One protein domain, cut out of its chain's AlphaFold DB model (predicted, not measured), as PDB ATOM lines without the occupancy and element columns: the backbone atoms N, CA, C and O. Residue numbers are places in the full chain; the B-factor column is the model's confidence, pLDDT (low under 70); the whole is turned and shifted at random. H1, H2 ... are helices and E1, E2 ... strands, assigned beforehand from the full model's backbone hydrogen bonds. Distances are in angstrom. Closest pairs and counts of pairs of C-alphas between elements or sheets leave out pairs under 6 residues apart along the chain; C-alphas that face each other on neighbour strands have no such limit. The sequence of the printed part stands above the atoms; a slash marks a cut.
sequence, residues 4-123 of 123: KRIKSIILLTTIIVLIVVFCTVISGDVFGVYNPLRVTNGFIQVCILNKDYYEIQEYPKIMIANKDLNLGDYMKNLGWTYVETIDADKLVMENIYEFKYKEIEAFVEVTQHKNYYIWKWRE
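Overview. This is residues 4 to 123 of the 123 residues of an uncharacterized protein of Ezakiella coagulans (UniProt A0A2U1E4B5). A long straight helix, H1, makes a handle on a small head; its residues 4 to 19 stick out free, and its far end meets H2 and the sheet of the head. The head is a strongly twisted sheet of five strands, with H2 packed over E1 and E2 at one edge and the short H3 near E3 at the other. The printed part has 120 residues, with named elements in the order H1 H2 E1 E2 H3 E3 E4 E5; the sheet, order E1 E2 E5 E4 E3, is antiparallel throughout, and the class is mixed, helices and strands. The whole is loose, a rod spanning 68 by 32 by 26 A, with a radius of gyration of the C-alphas of 18.6 A.

Along the chain. H1, residues 4 to 31, begins at C-alpha 4 (218.581, 87.219, 5.106) and is 40.0 A long. H2, residues 36 to 48, is 16.9 A long and begins at C-alpha 36 (202.245, 59.370, 1.592). E1, residues 53 to 57, and E2, residues 62 to 66, form a hairpin. H3 holds residues 71 to 77. E3, residues 96 to 101, is 16.5 A long; E4, residues 104 to 112, 25.8 A; E5, residues 116 to 122, 19.2 A, ending at C-alpha 122 (197.742, 40.997, -7.799).

Arrangement. H1 touches H2 with residues 23 to 31 alone, the closest C-alphas being those of Ser 27 and Pro 36, 5.3 A apart; the two run the same way at a steep tilt of 64 degrees. H1 only grazes the sheet, with residues 30 to 31. H2 and the sheet form two layers, a helix on one face of a sheet: H2 is over E1 and E2 at a height of 8.2 A, along the strands, at 3 degrees to E1 on the local plane. The closest C-alphas of H2 and E1 are those of Gly 42 and Tyr 54, 5.2 A apart. Within hydrogen-bond range are N 54 and O 64 of E1 and E2, 2.8 A, and N 63 and O 119 of E2 and E5, 2.8 A. E3, E4 and E5 form a meander, each strand the antiparallel neighbour of the one before, with N 109 and O 120 at 2.8 A and N 99 and O 106 at 2.8 A. H3 is on the sheet at a height of 6.1 A, over none of the strands, and is apart from H1 and H2. In H1, H2 and H3 every O i to N i+4 pair is within hydrogen-bond range.

Size, cuts and confidence. The C-alphas farthest apart, those of Lys 4 and Ile 86, are 68.3 A apart. The printed part has no cut. The link from H3 to E3, 18 residues, is long; in it residues 81 to 82 pair antiparallel with residues 99 to 100 of E3, and residues 86 to 92 stand free. Mean pLDDT of the printed part is 89.5, and residues 85 to 94 are under 70.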
ATOM      1  N   LYS A   4     218.607  88.273   4.070       81.69
ATOM      2  CA  LYS A   4     218.581  87.219   5.106       81.69
ATOM      3  C   LYS A   4     217.227  86.494   5.209       81.69
ATOM      4  O   LYS A   4     217.205  85.280   5.364       81.69
ATOM      5  N   ARG A   5     216.105  87.217   5.089       82.56
ATOM      6  CA  ARG A   5     214.750  86.632   5.111       82.56
ATOM      7  C   ARG A   5     214.486  85.807   3.852       82.56
ATOM      8  O   ARG A   5     213.954  84.714   3.961       82.56
ATOM      9  N   ILE A   6     214.925  86.288   2.687       87.50
ATOM     10  CA  ILE A   6     214.802  85.560   1.412       87.50
ATOM     11  C   ILE A   6     215.581  84.240   1.471       87.50
ATOM     12  O   ILE A   6     215.013  83.189   1.195       87.50
ATOM     13  N   LYS A   7     216.848  84.270   1.910       88.81
ATOM     14  CA  LYS A   7     217.664  83.055   2.082       88.81
ATOM     15  C   LYS A   7     217.038  82.059   3.062       88.81
ATOM     16  O   LYS A   7     217.046  80.865   2.794       88.81
ATOM     17  N   SER A   8     216.468  82.548   4.166       91.81
ATOM     18  CA  SER A   8     215.781  81.699   5.147       91.81
ATOM     19  C   SER A   8     214.527  81.037   4.574       91.81
ATOM     20  O   SER A   8     214.282  79.870   4.858       91.81
ATOM     21  N   ILE A   9     213.744  81.765   3.769       93.19
ATOM     22  CA  ILE A   9     212.555  81.218   3.101       93.19
ATOM     23  C   ILE A   9     212.968  80.152   2.087       93.19
ATOM     24  O   ILE A   9     212.404  79.067   2.100       93.19
ATOM     25  N   ILE A  10     213.981  80.427   1.257       93.62
ATOM     26  CA  ILE A  10     214.492  79.456   0.278       93.62
ATOM     27  C   ILE A  10     214.941  78.177   0.985       93.62
ATOM     28  O   ILE A  10     214.510  77.096   0.600       93.62
ATOM     29  N   LEU A  11     215.742  78.300   2.050       94.69
ATOM     30  CA  LEU A  11     216.212  77.151   2.821       94.69
ATOM     31  C   LEU A  11     215.047  76.325   3.382       94.69
ATOM     32  O   LEU A  11     215.042  75.104   3.244       94.69
ATOM     33  N   LEU A  12     214.049  76.985   3.979       95.19
ATOM     34  CA  LEU A  12     212.868  76.316   4.521       95.19
ATOM     35  C   LEU A  12     212.098  75.564   3.428       95.19
ATOM     36  O   LEU A  12     211.778  74.392   3.599       95.19
ATOM     37  N   THR A  13     211.846  76.215   2.291       95.12
ATOM     38  CA  THR A  13     211.156  75.594   1.156       95.12
ATOM     39  C   THR A  13     211.933  74.392   0.625       95.12
ATOM     40  O   THR A  13     211.338  73.345   0.387       95.12
ATOM     41  N   THR A  14     213.259  74.493   0.491       96.06
ATOM     42  CA  THR A  14     214.105  73.372   0.055       96.06
ATOM     43  C   THR A  14     214.004  72.186   1.012       96.06
ATOM     44  O   THR A  14     213.843  71.056   0.559       96.06
ATOM     45  N   ILE A  15     214.041  72.427   2.326       96.69
ATOM     46  CA  ILE A  15     213.896  71.368   3.334       96.69
ATOM     47  C   ILE A  15     212.524  70.694   3.220       96.69
ATOM     48  O   ILE A  15     212.450  69.468   3.210       96.69
ATOM     49  N   ILE A  16     211.445  71.469   3.079       96.19
ATOM     50  CA  ILE A  16     210.087  70.924   2.928       96.19
ATOM     51  C   ILE A  16     209.992  70.044   1.679       96.19
ATOM     52  O   ILE A  16     209.473  68.932   1.753       96.19
ATOM     53  N   VAL A  17     210.527  70.504   0.545       96.25
ATOM     54  CA  VAL A  17     210.531  69.727  -0.703       96.25
ATOM     55  C   VAL A  17     211.298  68.415  -0.529       96.25
ATOM     56  O   VAL A  17     210.796  67.369  -0.929       96.25
ATOM     57  N   LEU A  18     212.468  68.443   0.117       95.81
ATOM     58  CA  LEU A  18     213.246  67.231   0.394       95.81
ATOM     59  C   LEU A  18     212.468  66.236   1.259       95.81
ATOM     60  O   LEU A  18     212.454  65.046   0.949       95.81
ATOM     61  N   ILE A  19     211.782  66.715   2.299       94.94
ATOM     62  CA  ILE A  19     210.942  65.872   3.159       94.94
ATOM     63  C   ILE A  19     209.806  65.242   2.349       94.94
ATOM     64  O   ILE A  19     209.597  64.035   2.437       94.94
ATOM     65  N   VAL A  20     209.100  66.020   1.524       93.69
ATOM     66  CA  VAL A  20     207.985  65.514   0.706       93.69
ATOM     67  C   VAL A  20     208.458  64.442  -0.277       93.69
ATOM     68  O   VAL A  20     207.818  63.395  -0.392       93.69
ATOM     69  N   VAL A  21     209.592  64.667  -0.946       94.44
ATOM     70  CA  VAL A  21     210.193  63.680  -1.857       94.44
ATOM     71  C   VAL A  21     210.563  62.412  -1.097       94.44
ATOM     72  O   VAL A  21     210.181  61.322  -1.511       94.44
ATOM     73  N   PHE A  22     211.234  62.540   0.046       93.88
ATOM     74  CA  PHE A  22     211.637  61.398   0.860       93.88
ATOM     75  C   PHE A  22     210.433  60.584   1.359       93.88
ATOM     76  O   PHE A  22     210.413  59.362   1.218       93.88
ATOM     77  N   CYS A  23     209.385  61.249   1.856       92.00
ATOM     78  CA  CYS A  23     208.134  60.599   2.251       92.00
ATOM     79  C   CYS A  23     207.472  59.869   1.079       92.00
ATOM     80  O   CYS A  23     206.967  58.764   1.251       92.00
ATOM     81  N   THR A  24     207.482  60.471  -0.109       92.38
ATOM     82  CA  THR A  24     206.910  59.872  -1.322       92.38
ATOM     83  C   THR A  24     207.664  58.610  -1.729       92.38
ATOM     84  O   THR A  24     207.037  57.595  -2.021       92.38
ATOM     85  N   VAL A  25     209.000  58.653  -1.692       93.44
ATOM     86  CA  VAL A  25     209.862  57.508  -2.012       93.44
ATOM     87  C   VAL A  25     209.642  56.367  -1.024       93.44
ATOM     88  O   VAL A  25     209.374  55.253  -1.457       93.44
ATOM     89  N   ILE A  26     209.660  56.639   0.287       90.69
ATOM     90  CA  ILE A  26     209.401  55.610   1.311       90.69
ATOM     91  C   ILE A  26     208.002  55.014   1.154       90.69
ATOM     92  O   ILE A  26     207.825  53.806   1.267       90.69
ATOM     93  N   SER A  27     207.000  55.856   0.900       91.19
ATOM     94  CA  SER A  27     205.623  55.407   0.700       91.19
ATOM     95  C   SER A  27     205.516  54.456  -0.499       91.19
ATOM     96  O   SER A  27     204.868  53.414  -0.407       91.19
ATOM     97  N   GLY A  28     206.194  54.782  -1.603       90.44
ATOM     98  CA  GLY A  28     206.271  53.922  -2.781       90.44
ATOM     99  C   GLY A  28     207.005  52.607  -2.517       90.44
ATOM    100  O   GLY A  28     206.495  51.555  -2.882       90.44
ATOM    101  N   ASP A  29     208.157  52.662  -1.851       89.31
ATOM    102  CA  ASP A  29     209.015  51.500  -1.592       89.31
ATOM    103  C   ASP A  29     208.383  50.507  -0.602       89.31
ATOM    104  O   ASP A  29     208.320  49.310  -0.862       89.31
ATOM    105  N   VAL A  30     207.840  51.008   0.513       88.06
ATOM    106  CA  VAL A  30     207.306  50.162   1.593       88.06
ATOM    107  C   VAL A  30     205.867  49.726   1.331       88.06
ATOM    108  O   VAL A  30     205.511  48.584   1.609       88.06
ATOM    109  N   PHE A  31     205.019  50.629   0.836       89.56
ATOM    110  CA  PHE A  31     203.579  50.373   0.711       89.56
ATOM    111  C   PHE A  31     203.128  50.145  -0.731       89.56
ATOM    112  O   PHE A  31     201.967  49.808  -0.952       89.56
ATOM    113  N   GLY A  32     203.998  50.357  -1.723       88.88
ATOM    114  CA  GLY A  32     203.611  50.314  -3.133       88.88
ATOM    115  C   GLY A  32     202.703  51.475  -3.556       88.88
ATOM    116  O   GLY A  32     202.097  51.404  -4.623       88.88
ATOM    117  N   VAL A  33     202.585  52.528  -2.734       91.19
ATOM    118  CA  VAL A  33     201.676  53.666  -2.950       91.19
ATOM    119  C   VAL A  33     202.455  54.972  -2.844       91.19
ATOM    120  O   VAL A  33     202.898  55.344  -1.764       91.19
ATOM    121  N   TYR A  34     202.563  55.737  -3.931       89.56
ATOM    122  CA  TYR A  34     203.300  57.018  -3.961       89.56
ATOM    123  C   TYR A  34     202.551  58.203  -3.325       89.56
ATOM    124  O   TYR A  34     202.982  59.348  -3.431       89.56
ATOM    125  N   ASN A  35     201.419  57.958  -2.665       91.94
ATOM    126  CA  ASN A  35     200.685  58.976  -1.921       91.94
ATOM    127  C   ASN A  35     200.917  58.812  -0.405       91.94
ATOM    128  O   ASN A  35     200.158  58.087   0.252       91.94
ATOM    129  N   PRO A  36     201.905  59.519   0.178       91.69
ATOM    130  CA  PRO A  36     202.245  59.370   1.592       91.69
ATOM    131  C   PRO A  36     201.123  59.812   2.536       91.69
ATOM    132  O   PRO A  36     201.025  59.300   3.651       91.69
ATOM    133  N   LEU A  37     200.239  60.725   2.114       94.00
ATOM    134  CA  LEU A  37     199.112  61.169   2.940       94.00
ATOM    135  C   LEU A  37     198.074  60.058   3.113       94.00
ATOM    136  O   LEU A  37     197.588  59.838   4.222       94.00
ATOM    137  N   ARG A  38     197.763  59.322   2.035       93.69
ATOM    138  CA  ARG A  38     196.851  58.167   2.104       93.69
ATOM    139  C   ARG A  38     197.415  57.058   2.983       93.69
ATOM    140  O   ARG A  38     196.686  56.534   3.822       93.69
ATOM    141  N   VAL A  39     198.705  56.755   2.837       94.25
ATOM    142  CA  VAL A  39     199.404  55.770   3.675       94.25
ATOM    143  C   VAL A  39     199.380  56.182   5.143       94.25
ATOM    144  O   VAL A  39     199.009  55.382   5.999       94.25
ATOM    145  N   THR A  40     199.691  57.446   5.437       94.06
ATOM    146  CA  THR A  40     199.672  57.975   6.808       94.06
ATOM    147  C   THR A  40     198.275  57.868   7.419       94.06
ATOM    148  O   THR A  40     198.138  57.417   8.555       94.06
ATOM    149  N   ASN A  41     197.224  58.221   6.671       95.31
ATOM    150  CA  ASN A  41     195.852  58.071   7.152       95.31
ATOM    151  C   ASN A  41     195.507  56.600   7.422       95.31
ATOM    152  O   ASN A  41     194.972  56.293   8.481       95.31
ATOM    153  N   GLY A  42     195.865  55.684   6.519       94.81
ATOM    154  CA  GLY A  42     195.643  54.253   6.731       94.81
ATOM    155  C   GLY A  42     196.363  53.718   7.967       94.81
ATOM    156  O   GLY A  42     195.766  52.995   8.762       94.81
ATOM    157  N   PHE A  43     197.604  54.156   8.193       94.06
ATOM    158  CA  PHE A  43     198.355  53.813   9.395       94.06
ATOM    159  C   PHE A  43     197.656  54.308  10.666       94.06
ATOM    160  O   PHE A  43     197.493  53.538  11.608       94.06
ATOM    161  N   ILE A  44     197.189  55.561  10.697       95.31
ATOM    162  CA  ILE A  44     196.447  56.106  11.847       95.31
ATOM    163  C   ILE A  44     195.174  55.290  12.100       95.31
ATOM    164  O   ILE A  44     194.905  54.894  13.231       95.31
ATOM    165  N   GLN A  45     194.399  55.011  11.053       97.25
ATOM    166  CA  GLN A  45     193.130  54.293  11.164       97.25
ATOM    167  C   GLN A  45     193.319  52.874  11.717       97.25
ATOM    168  O   GLN A  45     192.570  52.459  12.595       97.25
ATOM    169  N   VAL A  46     194.336  52.150  11.252       97.00
ATOM    170  CA  VAL A  46     194.558  50.752  11.647       97.00
ATOM    171  C   VAL A  46     195.375  50.642  12.931       97.00
ATOM    172  O   VAL A  46     194.954  49.982  13.871       97.00
ATOM    173  N   CYS A  47     196.529  51.305  13.008       93.44
ATOM    174  CA  CYS A  47     197.481  51.107  14.104       93.44
ATOM    175  C   CYS A  47     197.179  51.945  15.354       93.44
ATOM    176  O   CYS A  47     197.649  51.597  16.433       93.44
ATOM    177  N   ILE A  48     196.456  53.065  15.223       94.50
ATOM    178  CA  ILE A  48     196.150  53.965  16.353       94.50
ATOM    179  C   ILE A  48     194.670  53.875  16.726       94.50
ATOM    180  O   ILE A  48     194.343  53.727  17.900       94.50
ATOM    181  N   LEU A  49     193.773  53.937  15.739       96.62
ATOM    182  CA  LEU A  49     192.324  53.849  15.965       96.62
ATOM    183  C   LEU A  49     191.798  52.407  15.991       96.62
ATOM    184  O   LEU A  49     190.597  52.210  16.149       96.62
ATOM    185  N   ASN A  50     192.689  51.420  15.848       94.44
ATOM    186  CA  ASN A  50     192.393  49.992  15.914       94.44
ATOM    187  C   ASN A  50     191.260  49.542  14.976       94.44
ATOM    188  O   ASN A  50     190.465  48.675  15.332       94.44
ATOM    189  N   LYS A  51     191.156  50.143  13.784       97.00
ATOM    190  CA  LYS A  51     190.281  49.610  12.735       97.00
ATOM    191  C   LYS A  51     190.861  48.325  12.165       97.00
ATOM    192  O   LYS A  51     192.077  48.199  12.037       97.00
ATOM    193  N   ASP A  52     189.975  47.433  11.737       97.12
ATOM    194  CA  ASP A  52     190.341  46.147  11.141       97.12
ATOM    195  C   ASP A  52     191.196  46.314   9.882       97.12
ATOM    196  O   ASP A  52     192.183  45.610   9.698       97.12
ATOM    197  N   TYR A  53     190.845  47.262   9.013       97.06
ATOM    198  CA  TYR A  53     191.608  47.555   7.805       97.06
ATOM    199  C   TYR A  53     191.322  48.964   7.275       97.06
ATOM    200  O   TYR A  53     190.354  49.627   7.659       97.06
ATOM    201  N   TYR A  54     192.173  49.420   6.360       97.69
ATOM    202  CA  TYR A  54     191.995  50.651   5.604       97.69
ATOM    203  C   TYR A  54     192.563  50.503   4.188       97.69
ATOM    204  O   TYR A  54     193.709  50.091   4.009       97.69
ATOM    205  N   GLU A  55     191.780  50.882   3.178       97.44
ATOM    206  CA  GLU A  55     192.217  50.885   1.781       97.44
ATOM    207  C   GLU A  55     193.034  52.141   1.467       97.44
ATOM    208  O   GLU A  55     192.534  53.267   1.500       97.44
ATOM    209  N   ILE A  56     194.316  51.949   1.161       96.50
ATOM    210  CA  ILE A  56     195.226  53.043   0.810       96.50
ATOM    211  C   ILE A  56     195.273  53.290  -0.703       96.50
ATOM    212  O   ILE A  56     195.572  54.411  -1.124       96.50
ATOM    213  N   GLN A  57     194.911  52.295  -1.515       95.25
ATOM    214  CA  GLN A  57     194.826  52.397  -2.969       95.25
ATOM    215  C   GLN A  57     193.732  51.479  -3.521       95.25
ATOM    216  O   GLN A  57     193.612  50.338  -3.085       95.25
ATOM    217  N   GLU A  58     192.980  51.987  -4.498       92.94
ATOM    218  CA  GLU A  58     191.878  51.270  -5.150       92.94
ATOM    219  C   GLU A  58     192.388  50.305  -6.235       92.94
ATOM    220  O   GLU A  58     191.937  49.166  -6.296       92.94
ATOM    221  N   TYR A  59     193.372  50.728  -7.047       90.81
ATOM    222  CA  TYR A  59     193.914  49.941  -8.162       90.81
ATOM    223  C   TYR A  59     195.445  50.090  -8.350       90.81
ATOM    224  O   TYR A  59     195.916  51.221  -8.499       90.81
ATOM    225  N   PRO A  60     196.228  48.986  -8.381       89.94
ATOM    226  CA  PRO A  60     195.855  47.695  -7.802       89.94
ATOM    227  C   PRO A  60     195.451  47.905  -6.343       89.94
ATOM    228  O   PRO A  60     195.973  48.809  -5.677       89.94
ATOM    229  N   LYS A  61     194.501  47.105  -5.860       95.81
ATOM    230  CA  LYS A  61     193.969  47.270  -4.510       95.81
ATOM    231  C   LYS A  61     195.065  47.020  -3.479       95.81
ATOM    232  O   LYS A  61     195.710  45.970  -3.498       95.81
ATOM    233  N   ILE A  62     195.271  47.977  -2.575       96.62
ATOM    234  CA  ILE A  62     196.229  47.860  -1.469       96.62
ATOM    235  C   ILE A  62     195.566  48.313  -0.175       96.62
ATOM    236  O   ILE A  62     195.018  49.416  -0.078       96.62
ATOM    237  N   MET A  63     195.653  47.462   0.840       97.38
ATOM    238  CA  MET A  63     195.098  47.693   2.166       97.38
ATOM    239  C   MET A  63     196.178  47.588   3.234       97.38
ATOM    240  O   MET A  63     197.066  46.743   3.158       97.38
ATOM    241  N   ILE A  64     196.057  48.427   4.259       97.31
ATOM    242  CA  ILE A  64     196.694  48.193   5.553       97.31
ATOM    243  C   ILE A  64     195.666  47.436   6.390       97.31
ATOM    244  O   ILE A  64     194.533  47.896   6.519       97.31
ATOM    245  N   ALA A  65     196.043  46.287   6.933       97.50
ATOM    246  CA  ALA A  65     195.190  45.454   7.770       97.50
ATOM    247  C   ALA A  65     195.773  45.333   9.179       97.50
ATOM    248  O   ALA A  65     196.992  45.333   9.378       97.50
ATOM    249  N   ASN A  66     194.888  45.256  10.165       96.44
ATOM    250  CA  ASN A  66     195.243  45.019  11.550       96.44
ATOM    251  C   ASN A  66     195.894  43.634  11.687       96.44
ATOM    252  O   ASN A  66     195.535  42.697  10.978       96.44
ATOM    253  N   LYS A  67     196.850  43.505  12.609       93.44
ATOM    254  CA  LYS A  67     197.501  42.231  12.948       93.44
ATOM    255  C   LYS A  67     196.530  41.150  13.406       93.44
ATOM    256  O   LYS A  67     196.796  39.975  13.179       93.44
ATOM    257  N   ASP A  68     195.433  41.555  14.029       93.88
ATOM    258  CA  ASP A  68     194.428  40.637  14.551       93.88
ATOM    259  C   ASP A  68     193.420  40.208  13.469       93.88
ATOM    260  O   ASP A  68     192.649  39.272  13.675       93.88
ATOM    261  N   LEU A  69     193.433  40.858  12.298       94.69
ATOM    262  CA  LEU A  69     192.551  40.523  11.186       94.69
ATOM    263  C   LEU A  69     193.171  39.428  10.308       94.69
ATOM    264  O   LEU A  69     194.206  39.619   9.668       94.69
ATOM    265  N   ASN A  70     192.490  38.288  10.217       93.69
ATOM    266  CA  ASN A  70     192.886  37.191   9.343       93.69
ATOM    267  C   ASN A  70     192.406  37.424   7.895       93.69
ATOM    268  O   ASN A  70     191.218  37.647   7.653       93.69
ATOM    269  N   LEU A  71     193.320  37.332   6.920       94.88
ATOM    270  CA  LEU A  71     192.995  37.495   5.496       94.88
ATOM    271  C   LEU A  71     192.002  36.437   4.996       94.88
ATOM    272  O   LEU A  71     191.094  36.758   4.232       94.88
ATOM    273  N   GLY A  72     192.166  35.185   5.424       93.12
ATOM    274  CA  GLY A  72     191.286  34.083   5.050       93.12
ATOM    275  C   GLY A  72     189.852  34.313   5.517       93.12
ATOM    276  O   GLY A  72     188.930  34.191   4.714       93.12
ATOM    277  N   ASP A  73     189.663  34.728   6.773       94.12
ATOM    278  CA  ASP A  73     188.334  35.054   7.310       94.12
ATOM    279  C   ASP A  73     187.713  36.263   6.604       94.12
ATOM    280  O   ASP A  73     186.535  36.234   6.238       94.12
ATOM    281  N   TYR A  74     188.507  37.307   6.344       95.44
ATOM    282  CA  TYR A  74     188.066  38.465   5.568       95.44
ATOM    283  C   TYR A  74     187.575  38.056   4.169       95.44
ATOM    284  O   TYR A  74     186.460  38.401   3.774       95.44
ATOM    285  N   MET A  75     188.368  37.270   3.435       95.38
ATOM    286  CA  MET A  75     188.021  36.804   2.090       95.38
ATOM    287  C   MET A  75     186.803  35.868   2.112       95.38
ATOM    288  O   MET A  75     185.904  36.003   1.280       95.38
ATOM    289  N   LYS A  76     186.709  34.983   3.108       94.62
ATOM    290  CA  LYS A  76     185.555  34.098   3.312       94.62
ATOM    291  C   LYS A  76     184.261  34.873   3.544       94.62
ATOM    292  O   LYS A  76     183.236  34.534   2.956       94.62
ATOM    293  N   ASN A  77     184.302  35.940   4.343       95.25
ATOM    294  CA  ASN A  77     183.145  36.810   4.579       95.25
ATOM    295  C   ASN A  77     182.695  37.551   3.309       95.25
ATOM    296  O   ASN A  77     181.521  37.886   3.172       95.25
ATOM    297  N   LEU A  78     183.610  37.757   2.359       93.88
ATOM    298  CA  LEU A  78     183.313  38.277   1.023       93.88
ATOM    299  C   LEU A  78     182.835  37.192   0.034       93.88
ATOM    300  O   LEU A  78     182.567  37.501  -1.125       93.88
ATOM    301  N   GLY A  79     182.717  35.934   0.472       95.00
ATOM    302  CA  GLY A  79     182.259  34.800  -0.336       95.00
ATOM    303  C   GLY A  79     183.365  34.048  -1.077       95.00
ATOM    304  O   GLY A  79     183.062  33.120  -1.826       95.00
ATOM    305  N   TRP A  80     184.632  34.415  -0.884       95.38
ATOM    306  CA  TRP A  80     185.760  33.737  -1.517       95.38
ATOM    307  C   TRP A  80     186.117  32.440  -0.791       95.38
ATOM    308  O   TRP A  80     185.928  32.301   0.416       95.38
ATOM    309  N   THR A  81     186.690  31.497  -1.531       93.25
ATOM    310  CA  THR A  81     187.206  30.237  -0.990       93.25
ATOM    311  C   THR A  81     188.720  30.210  -1.132       93.25
ATOM    312  O   THR A  81     189.237  30.475  -2.215       93.25
ATOM    313  N   TYR A  82     189.428  29.914  -0.043       89.56
ATOM    314  CA  TYR A  82     190.880  29.746  -0.064       89.56
ATOM    315  C   TYR A  82     191.265  28.502  -0.868       89.56
ATOM    316  O   TYR A  82     190.639  27.451  -0.716       89.56
ATOM    317  N   VAL A  83     192.284  28.629  -1.716       86.69
ATOM    318  CA  VAL A  83     192.841  27.517  -2.489       86.69
ATOM    319  C   VAL A  83     194.142  27.093  -1.830       86.69
ATOM    320  O   VAL A  83     195.103  27.857  -1.788       86.69
ATOM    321  N   GLU A  84     194.168  25.871  -1.308       72.00
ATOM    322  CA  GLU A  84     195.377  25.291  -0.736       72.00
ATOM    323  C   GLU A  84     196.366  25.009  -1.878       72.00
ATOM    324  O   GLU A  84     196.126  24.168  -2.748       72.00
ATOM    325  N   THR A  85     197.456  25.770  -1.941       62.59
ATOM    326  CA  THR A  85     198.480  25.624  -2.975       62.59
ATOM    327  C   THR A  85     199.375  24.428  -2.658       62.59
ATOM    328  O   THR A  85     200.266  24.503  -1.821       62.59
ATOM    329  N   ILE A  86     199.130  23.304  -3.341       54.03
ATOM    330  CA  ILE A  86     199.880  22.042  -3.178       54.03
ATOM    331  C   ILE A  86     201.203  22.050  -3.984       54.03
ATOM    332  O   ILE A  86     202.087  21.230  -3.745       54.03
ATOM    333  N   ASP A  87     201.378  22.992  -4.919       54.38
ATOM    334  CA  ASP A  87     202.537  23.028  -5.819       54.38
ATOM    335  C   ASP A  87     203.805  23.615  -5.178       54.38
ATOM    336  O   ASP A  87     203.855  24.778  -4.771       54.38
ATOM    337  N   ALA A  88     204.880  22.822  -5.204       49.69
ATOM    338  CA  ALA A  88     206.217  23.180  -4.725       49.69
ATOM    339  C   ALA A  88     206.859  24.375  -5.456       49.69
ATOM    340  O   ALA A  88     207.658  25.089  -4.854       49.69
ATOM    341  N   ASP A  89     206.469  24.653  -6.704       53.34
ATOM    342  CA  ASP A  89     206.925  25.841  -7.442       53.34
ATOM    343  C   ASP A  89     206.148  27.116  -7.055       53.34
ATOM    344  O   ASP A  89     206.679  28.222  -7.158       53.34
ATOM    345  N   LYS A  90     204.913  26.986  -6.539       51.75
ATOM    346  CA  LYS A  90     204.136  28.107  -5.972       51.75
ATOM    347  C   LYS A  90     204.555  28.438  -4.534       51.75
ATOM    348  O   LYS A  90     204.398  29.583  -4.114       51.75
ATOM    349  N   LEU A  91     205.148  27.482  -3.809       45.62
ATOM    350  CA  LEU A  91     205.723  27.682  -2.468       45.62
ATOM    351  C   LEU A  91     206.845  28.739  -2.435       45.62
ATOM    352  O   LEU A  91     207.086  29.327  -1.387       45.62
ATOM    353  N   VAL A  92     207.483  29.053  -3.571       46.38
ATOM    354  CA  VAL A  92     208.510  30.113  -3.671       46.38
ATOM    355  C   VAL A  92     207.916  31.524  -3.485       46.38
ATOM    356  O   VAL A  92     208.640  32.472  -3.186       46.38
ATOM    357  N   MET A  93     206.593  31.687  -3.589       56.34
ATOM    358  CA  MET A  93     205.891  32.927  -3.242       56.34
ATOM    359  C   MET A  93     205.241  32.804  -1.855       56.34
ATOM    360  O   MET A  93     204.025  32.917  -1.737       56.34
ATOM    361  N   GLU A  94     206.054  32.605  -0.807       65.19
ATOM    362  CA  GLU A  94     205.655  32.315   0.594       65.19
ATOM    363  C   GLU A  94     204.593  33.257   1.208       65.19
ATOM    364  O   GLU A  94     204.036  32.971   2.264       65.19
ATOM    365  N   ASN A  95     204.276  34.371   0.548       84.75
ATOM    366  CA  ASN A  95     203.374  35.410   1.028       84.75
ATOM    367  C   ASN A  95     202.172  35.685   0.111       84.75
ATOM    368  O   ASN A  95     201.477  36.678   0.324       84.75
ATOM    369  N   ILE A  96     201.923  34.873  -0.920       89.94
ATOM    370  CA  ILE A  96     200.784  35.072  -1.829       89.94
ATOM    371  C   ILE A  96     199.722  34.012  -1.592       89.94
ATOM    372  O   ILE A  96     199.977  32.815  -1.676       89.94
ATOM    373  N   TYR A  97     198.506  34.483  -1.350       90.00
ATOM    374  CA  TYR A  97     197.343  33.667  -1.056       90.00
ATOM    375  C   TYR A  97     196.401  33.682  -2.256       90.00
ATOM    376  O   TYR A  97     196.027  34.751  -2.745       90.00
ATOM    377  N   GLU A  98     196.024  32.496  -2.727       91.75
ATOM    378  CA  GLU A  98     195.089  32.310  -3.833       91.75
ATOM    379  C   GLU A  98     193.668  32.098  -3.293       91.75
ATOM    380  O   GLU A  98     193.428  31.310  -2.374       91.75
ATOM    381  N   PHE A  99     192.715  32.807  -3.887       92.12
ATOM    382  CA  PHE A  99     191.302  32.729  -3.554       92.12
ATOM    383  C   PHE A  99     190.461  32.571  -4.816       92.12
ATOM    384  O   PHE A  99     190.732  33.196  -5.837       92.12
ATOM    385  N   LYS A 100     189.388  31.783  -4.727       92.69
ATOM    386  CA  LYS A 100     188.425  31.567  -5.813       92.69
ATOM    387  C   LYS A 100     187.041  32.069  -5.450       92.69
ATOM    388  O   LYS A 100     186.540  31.810  -4.354       92.69
ATOM    389  N   TYR A 101     186.406  32.750  -6.396       92.25
ATOM    390  CA  TYR A 101     185.000  33.125  -6.339       92.25
ATOM    391  C   TYR A 101     184.348  32.826  -7.687       92.25
ATOM    392  O   TYR A 101     184.565  33.532  -8.672       92.25
ATOM    393  N   LYS A 102     183.526  31.771  -7.731       89.81
ATOM    394  CA  LYS A 102     182.951  31.233  -8.977       89.81
ATOM    395  C   LYS A 102     184.067  30.864  -9.969       89.81
ATOM    396  O   LYS A 102     184.858  29.982  -9.659       89.81
ATOM    397  N   GLU A 103     184.136  31.531 -11.119       88.25
ATOM    398  CA  GLU A 103     185.152  31.318 -12.164       88.25
ATOM    399  C   GLU A 103     186.289  32.356 -12.119       88.25
ATOM    400  O   GLU A 103     187.094  32.431 -13.041       88.25
ATOM    401  N   ILE A 104     186.346  33.181 -11.068       91.25
ATOM    402  CA  ILE A 104     187.338  34.250 -10.914       91.25
ATOM    403  C   ILE A 104     188.342  33.858  -9.829       91.25
ATOM    404  O   ILE A 104     187.968  33.352  -8.766       91.25
ATOM    405  N   GLU A 105     189.614  34.135 -10.097       91.31
ATOM    406  CA  GLU A 105     190.732  33.951  -9.175       91.31
ATOM    407  C   GLU A 105     191.214  35.314  -8.667       91.31
ATOM    408  O   GLU A 105     191.196  36.307  -9.395       91.31
ATOM    409  N   ALA A 106     191.626  35.370  -7.404       91.38
ATOM    410  CA  ALA A 106     192.281  36.523  -6.811       91.38
ATOM    411  C   ALA A 106     193.546  36.073  -6.091       91.38
ATOM    412  O   ALA A 106     193.527  35.126  -5.305       91.38
ATOM    413  N   PHE A 107     194.629  36.807  -6.321       92.44
ATOM    414  CA  PHE A 107     195.912  36.575  -5.679       92.44
ATOM    415  C   PHE A 107     196.204  37.750  -4.757       92.44
ATOM    416  O   PHE A 107     196.213  38.901  -5.189       92.44
ATOM    417  N   VAL A 108     196.427  37.477  -3.477       93.81
ATOM    418  CA  VAL A 108     196.686  38.517  -2.478       93.81
ATOM    419  C   VAL A 108     198.063  38.300  -1.884       93.81
ATOM    420  O   VAL A 108     198.310  37.313  -1.197       93.81
ATOM    421  N   GLU A 109     198.962  39.237  -2.146       93.62
ATOM    422  CA  GLU A 109     200.272  39.308  -1.518       93.62
ATOM    423  C   GLU A 109     200.165  39.954  -0.135       93.62
ATOM    424  O   GLU A 109     199.564  41.020   0.021       93.62
ATOM    425  N   VAL A 110     200.772  39.316   0.864       93.31
ATOM    426  CA  VAL A 110     200.750  39.740   2.262       93.31
ATOM    427  C   VAL A 110     202.152  40.111   2.724       93.31
ATOM    428  O   VAL A 110     203.016  39.260   2.892       93.31
ATOM    429  N   THR A 111     202.380  41.386   3.017       93.19
ATOM    430  CA  THR A 111     203.619  41.830   3.666       93.19
ATOM    431  C   THR A 111     203.384  41.998   5.162       93.19
ATOM    432  O   THR A 111     202.546  42.794   5.591       93.19
ATOM    433  N   GLN A 112     204.127  41.251   5.977       91.94
ATOM    434  CA  GLN A 112     204.040  41.335   7.432       91.94
ATOM    435  C   GLN A 112     204.964  42.421   7.993       91.94
ATOM    436  O   GLN A 112     206.179  42.370   7.822       91.94
ATOM    437  N   HIS A 113     204.398  43.338   8.778       91.38
ATOM    438  CA  HIS A 113     205.152  44.269   9.619       91.38
ATOM    439  C   HIS A 113     204.966  43.934  11.103       91.38
ATOM    440  O   HIS A 113     204.308  42.960  11.468       91.38
ATOM    441  N   LYS A 114     205.567  44.722  12.003       88.88
ATOM    442  CA  LYS A 114     205.462  44.484  13.452       88.88
ATOM    443  C   LYS A 114     204.011  44.575  13.949       88.88
ATOM    444  O   LYS A 114     203.577  43.677  14.661       88.88
ATOM    445  N   ASN A 115     203.274  45.601  13.513       90.06
ATOM    446  CA  ASN A 115     201.963  45.970  14.070       90.06
ATOM    447  C   ASN A 115     200.803  45.919  13.060       90.06
ATOM    448  O   ASN A 115     199.666  46.174  13.430       90.06
ATOM    449  N   TYR A 116     201.078  45.625  11.790       94.88
ATOM    450  CA  TYR A 116     200.070  45.580  10.733       94.88
ATOM    451  C   TYR A 116     200.507  44.621   9.622       94.88
ATOM    452  O   TYR A 116     201.671  44.205   9.564       94.88
ATOM    453  N   TYR A 117     199.570  44.308   8.737       95.94
ATOM    454  CA  TYR A 117     199.803  43.660   7.454       95.94
ATOM    455  C   TYR A 117     199.550  44.647   6.315       95.94
ATOM    456  O   TYR A 117     198.740  45.565   6.444       95.94
ATOM    457  N   ILE A 118     200.232  44.449   5.194       96.19
ATOM    458  CA  ILE A 118     199.858  45.053   3.915       96.19
ATOM    459  C   ILE A 118     199.297  43.937   3.049       96.19
ATOM    460  O   ILE A 118     199.962  42.922   2.862       96.19
ATOM    461  N   TRP A 119     198.084  44.122   2.540       96.44
ATOM    462  CA  TRP A 119     197.462  43.213   1.583       96.44
ATOM    463  C   TRP A 119     197.393  43.896   0.231       96.44
ATOM    464  O   TRP A 119     196.779  44.956   0.099       96.44
ATOM    465  N   LYS A 120     198.027  43.291  -0.766       95.62
ATOM    466  CA  LYS A 120     198.088  43.799  -2.129       95.62
ATOM    467  C   LYS A 120     197.484  42.772  -3.070       95.62
ATOM    468  O   LYS A 120     197.998  41.664  -3.195       95.62
ATOM    469  N   TRP A 121     196.411  43.154  -3.748       94.38
ATOM    470  CA  TRP A 121     195.834  42.325  -4.794       94.38
ATOM    471  C   TRP A 121     196.737  42.381  -6.021       94.38
ATOM    472  O   TRP A 121     197.137  43.458  -6.472       94.38
ATOM    473  N   ARG A 122     197.082  41.200  -6.520       89.31
ATOM    474  CA  ARG A 122     197.742  40.997  -7.799       89.31
ATOM    475  C   ARG A 122     196.653  40.646  -8.805       89.31
ATOM    476  O   ARG A 122     195.912  39.686  -8.596       89.31
ATOM    477  N   GLU A 123     196.545  41.477  -9.829       70.12
ATOM    478  CA  GLU A 123     195.731  41.225 -11.017       70.12
ATOM    479  C   GLU A 123     196.603  40.683 -12.146       70.12
ATOM    480  O   GLU A 123     197.793  41.085 -12.203       70.12
TER     481      GLU A 123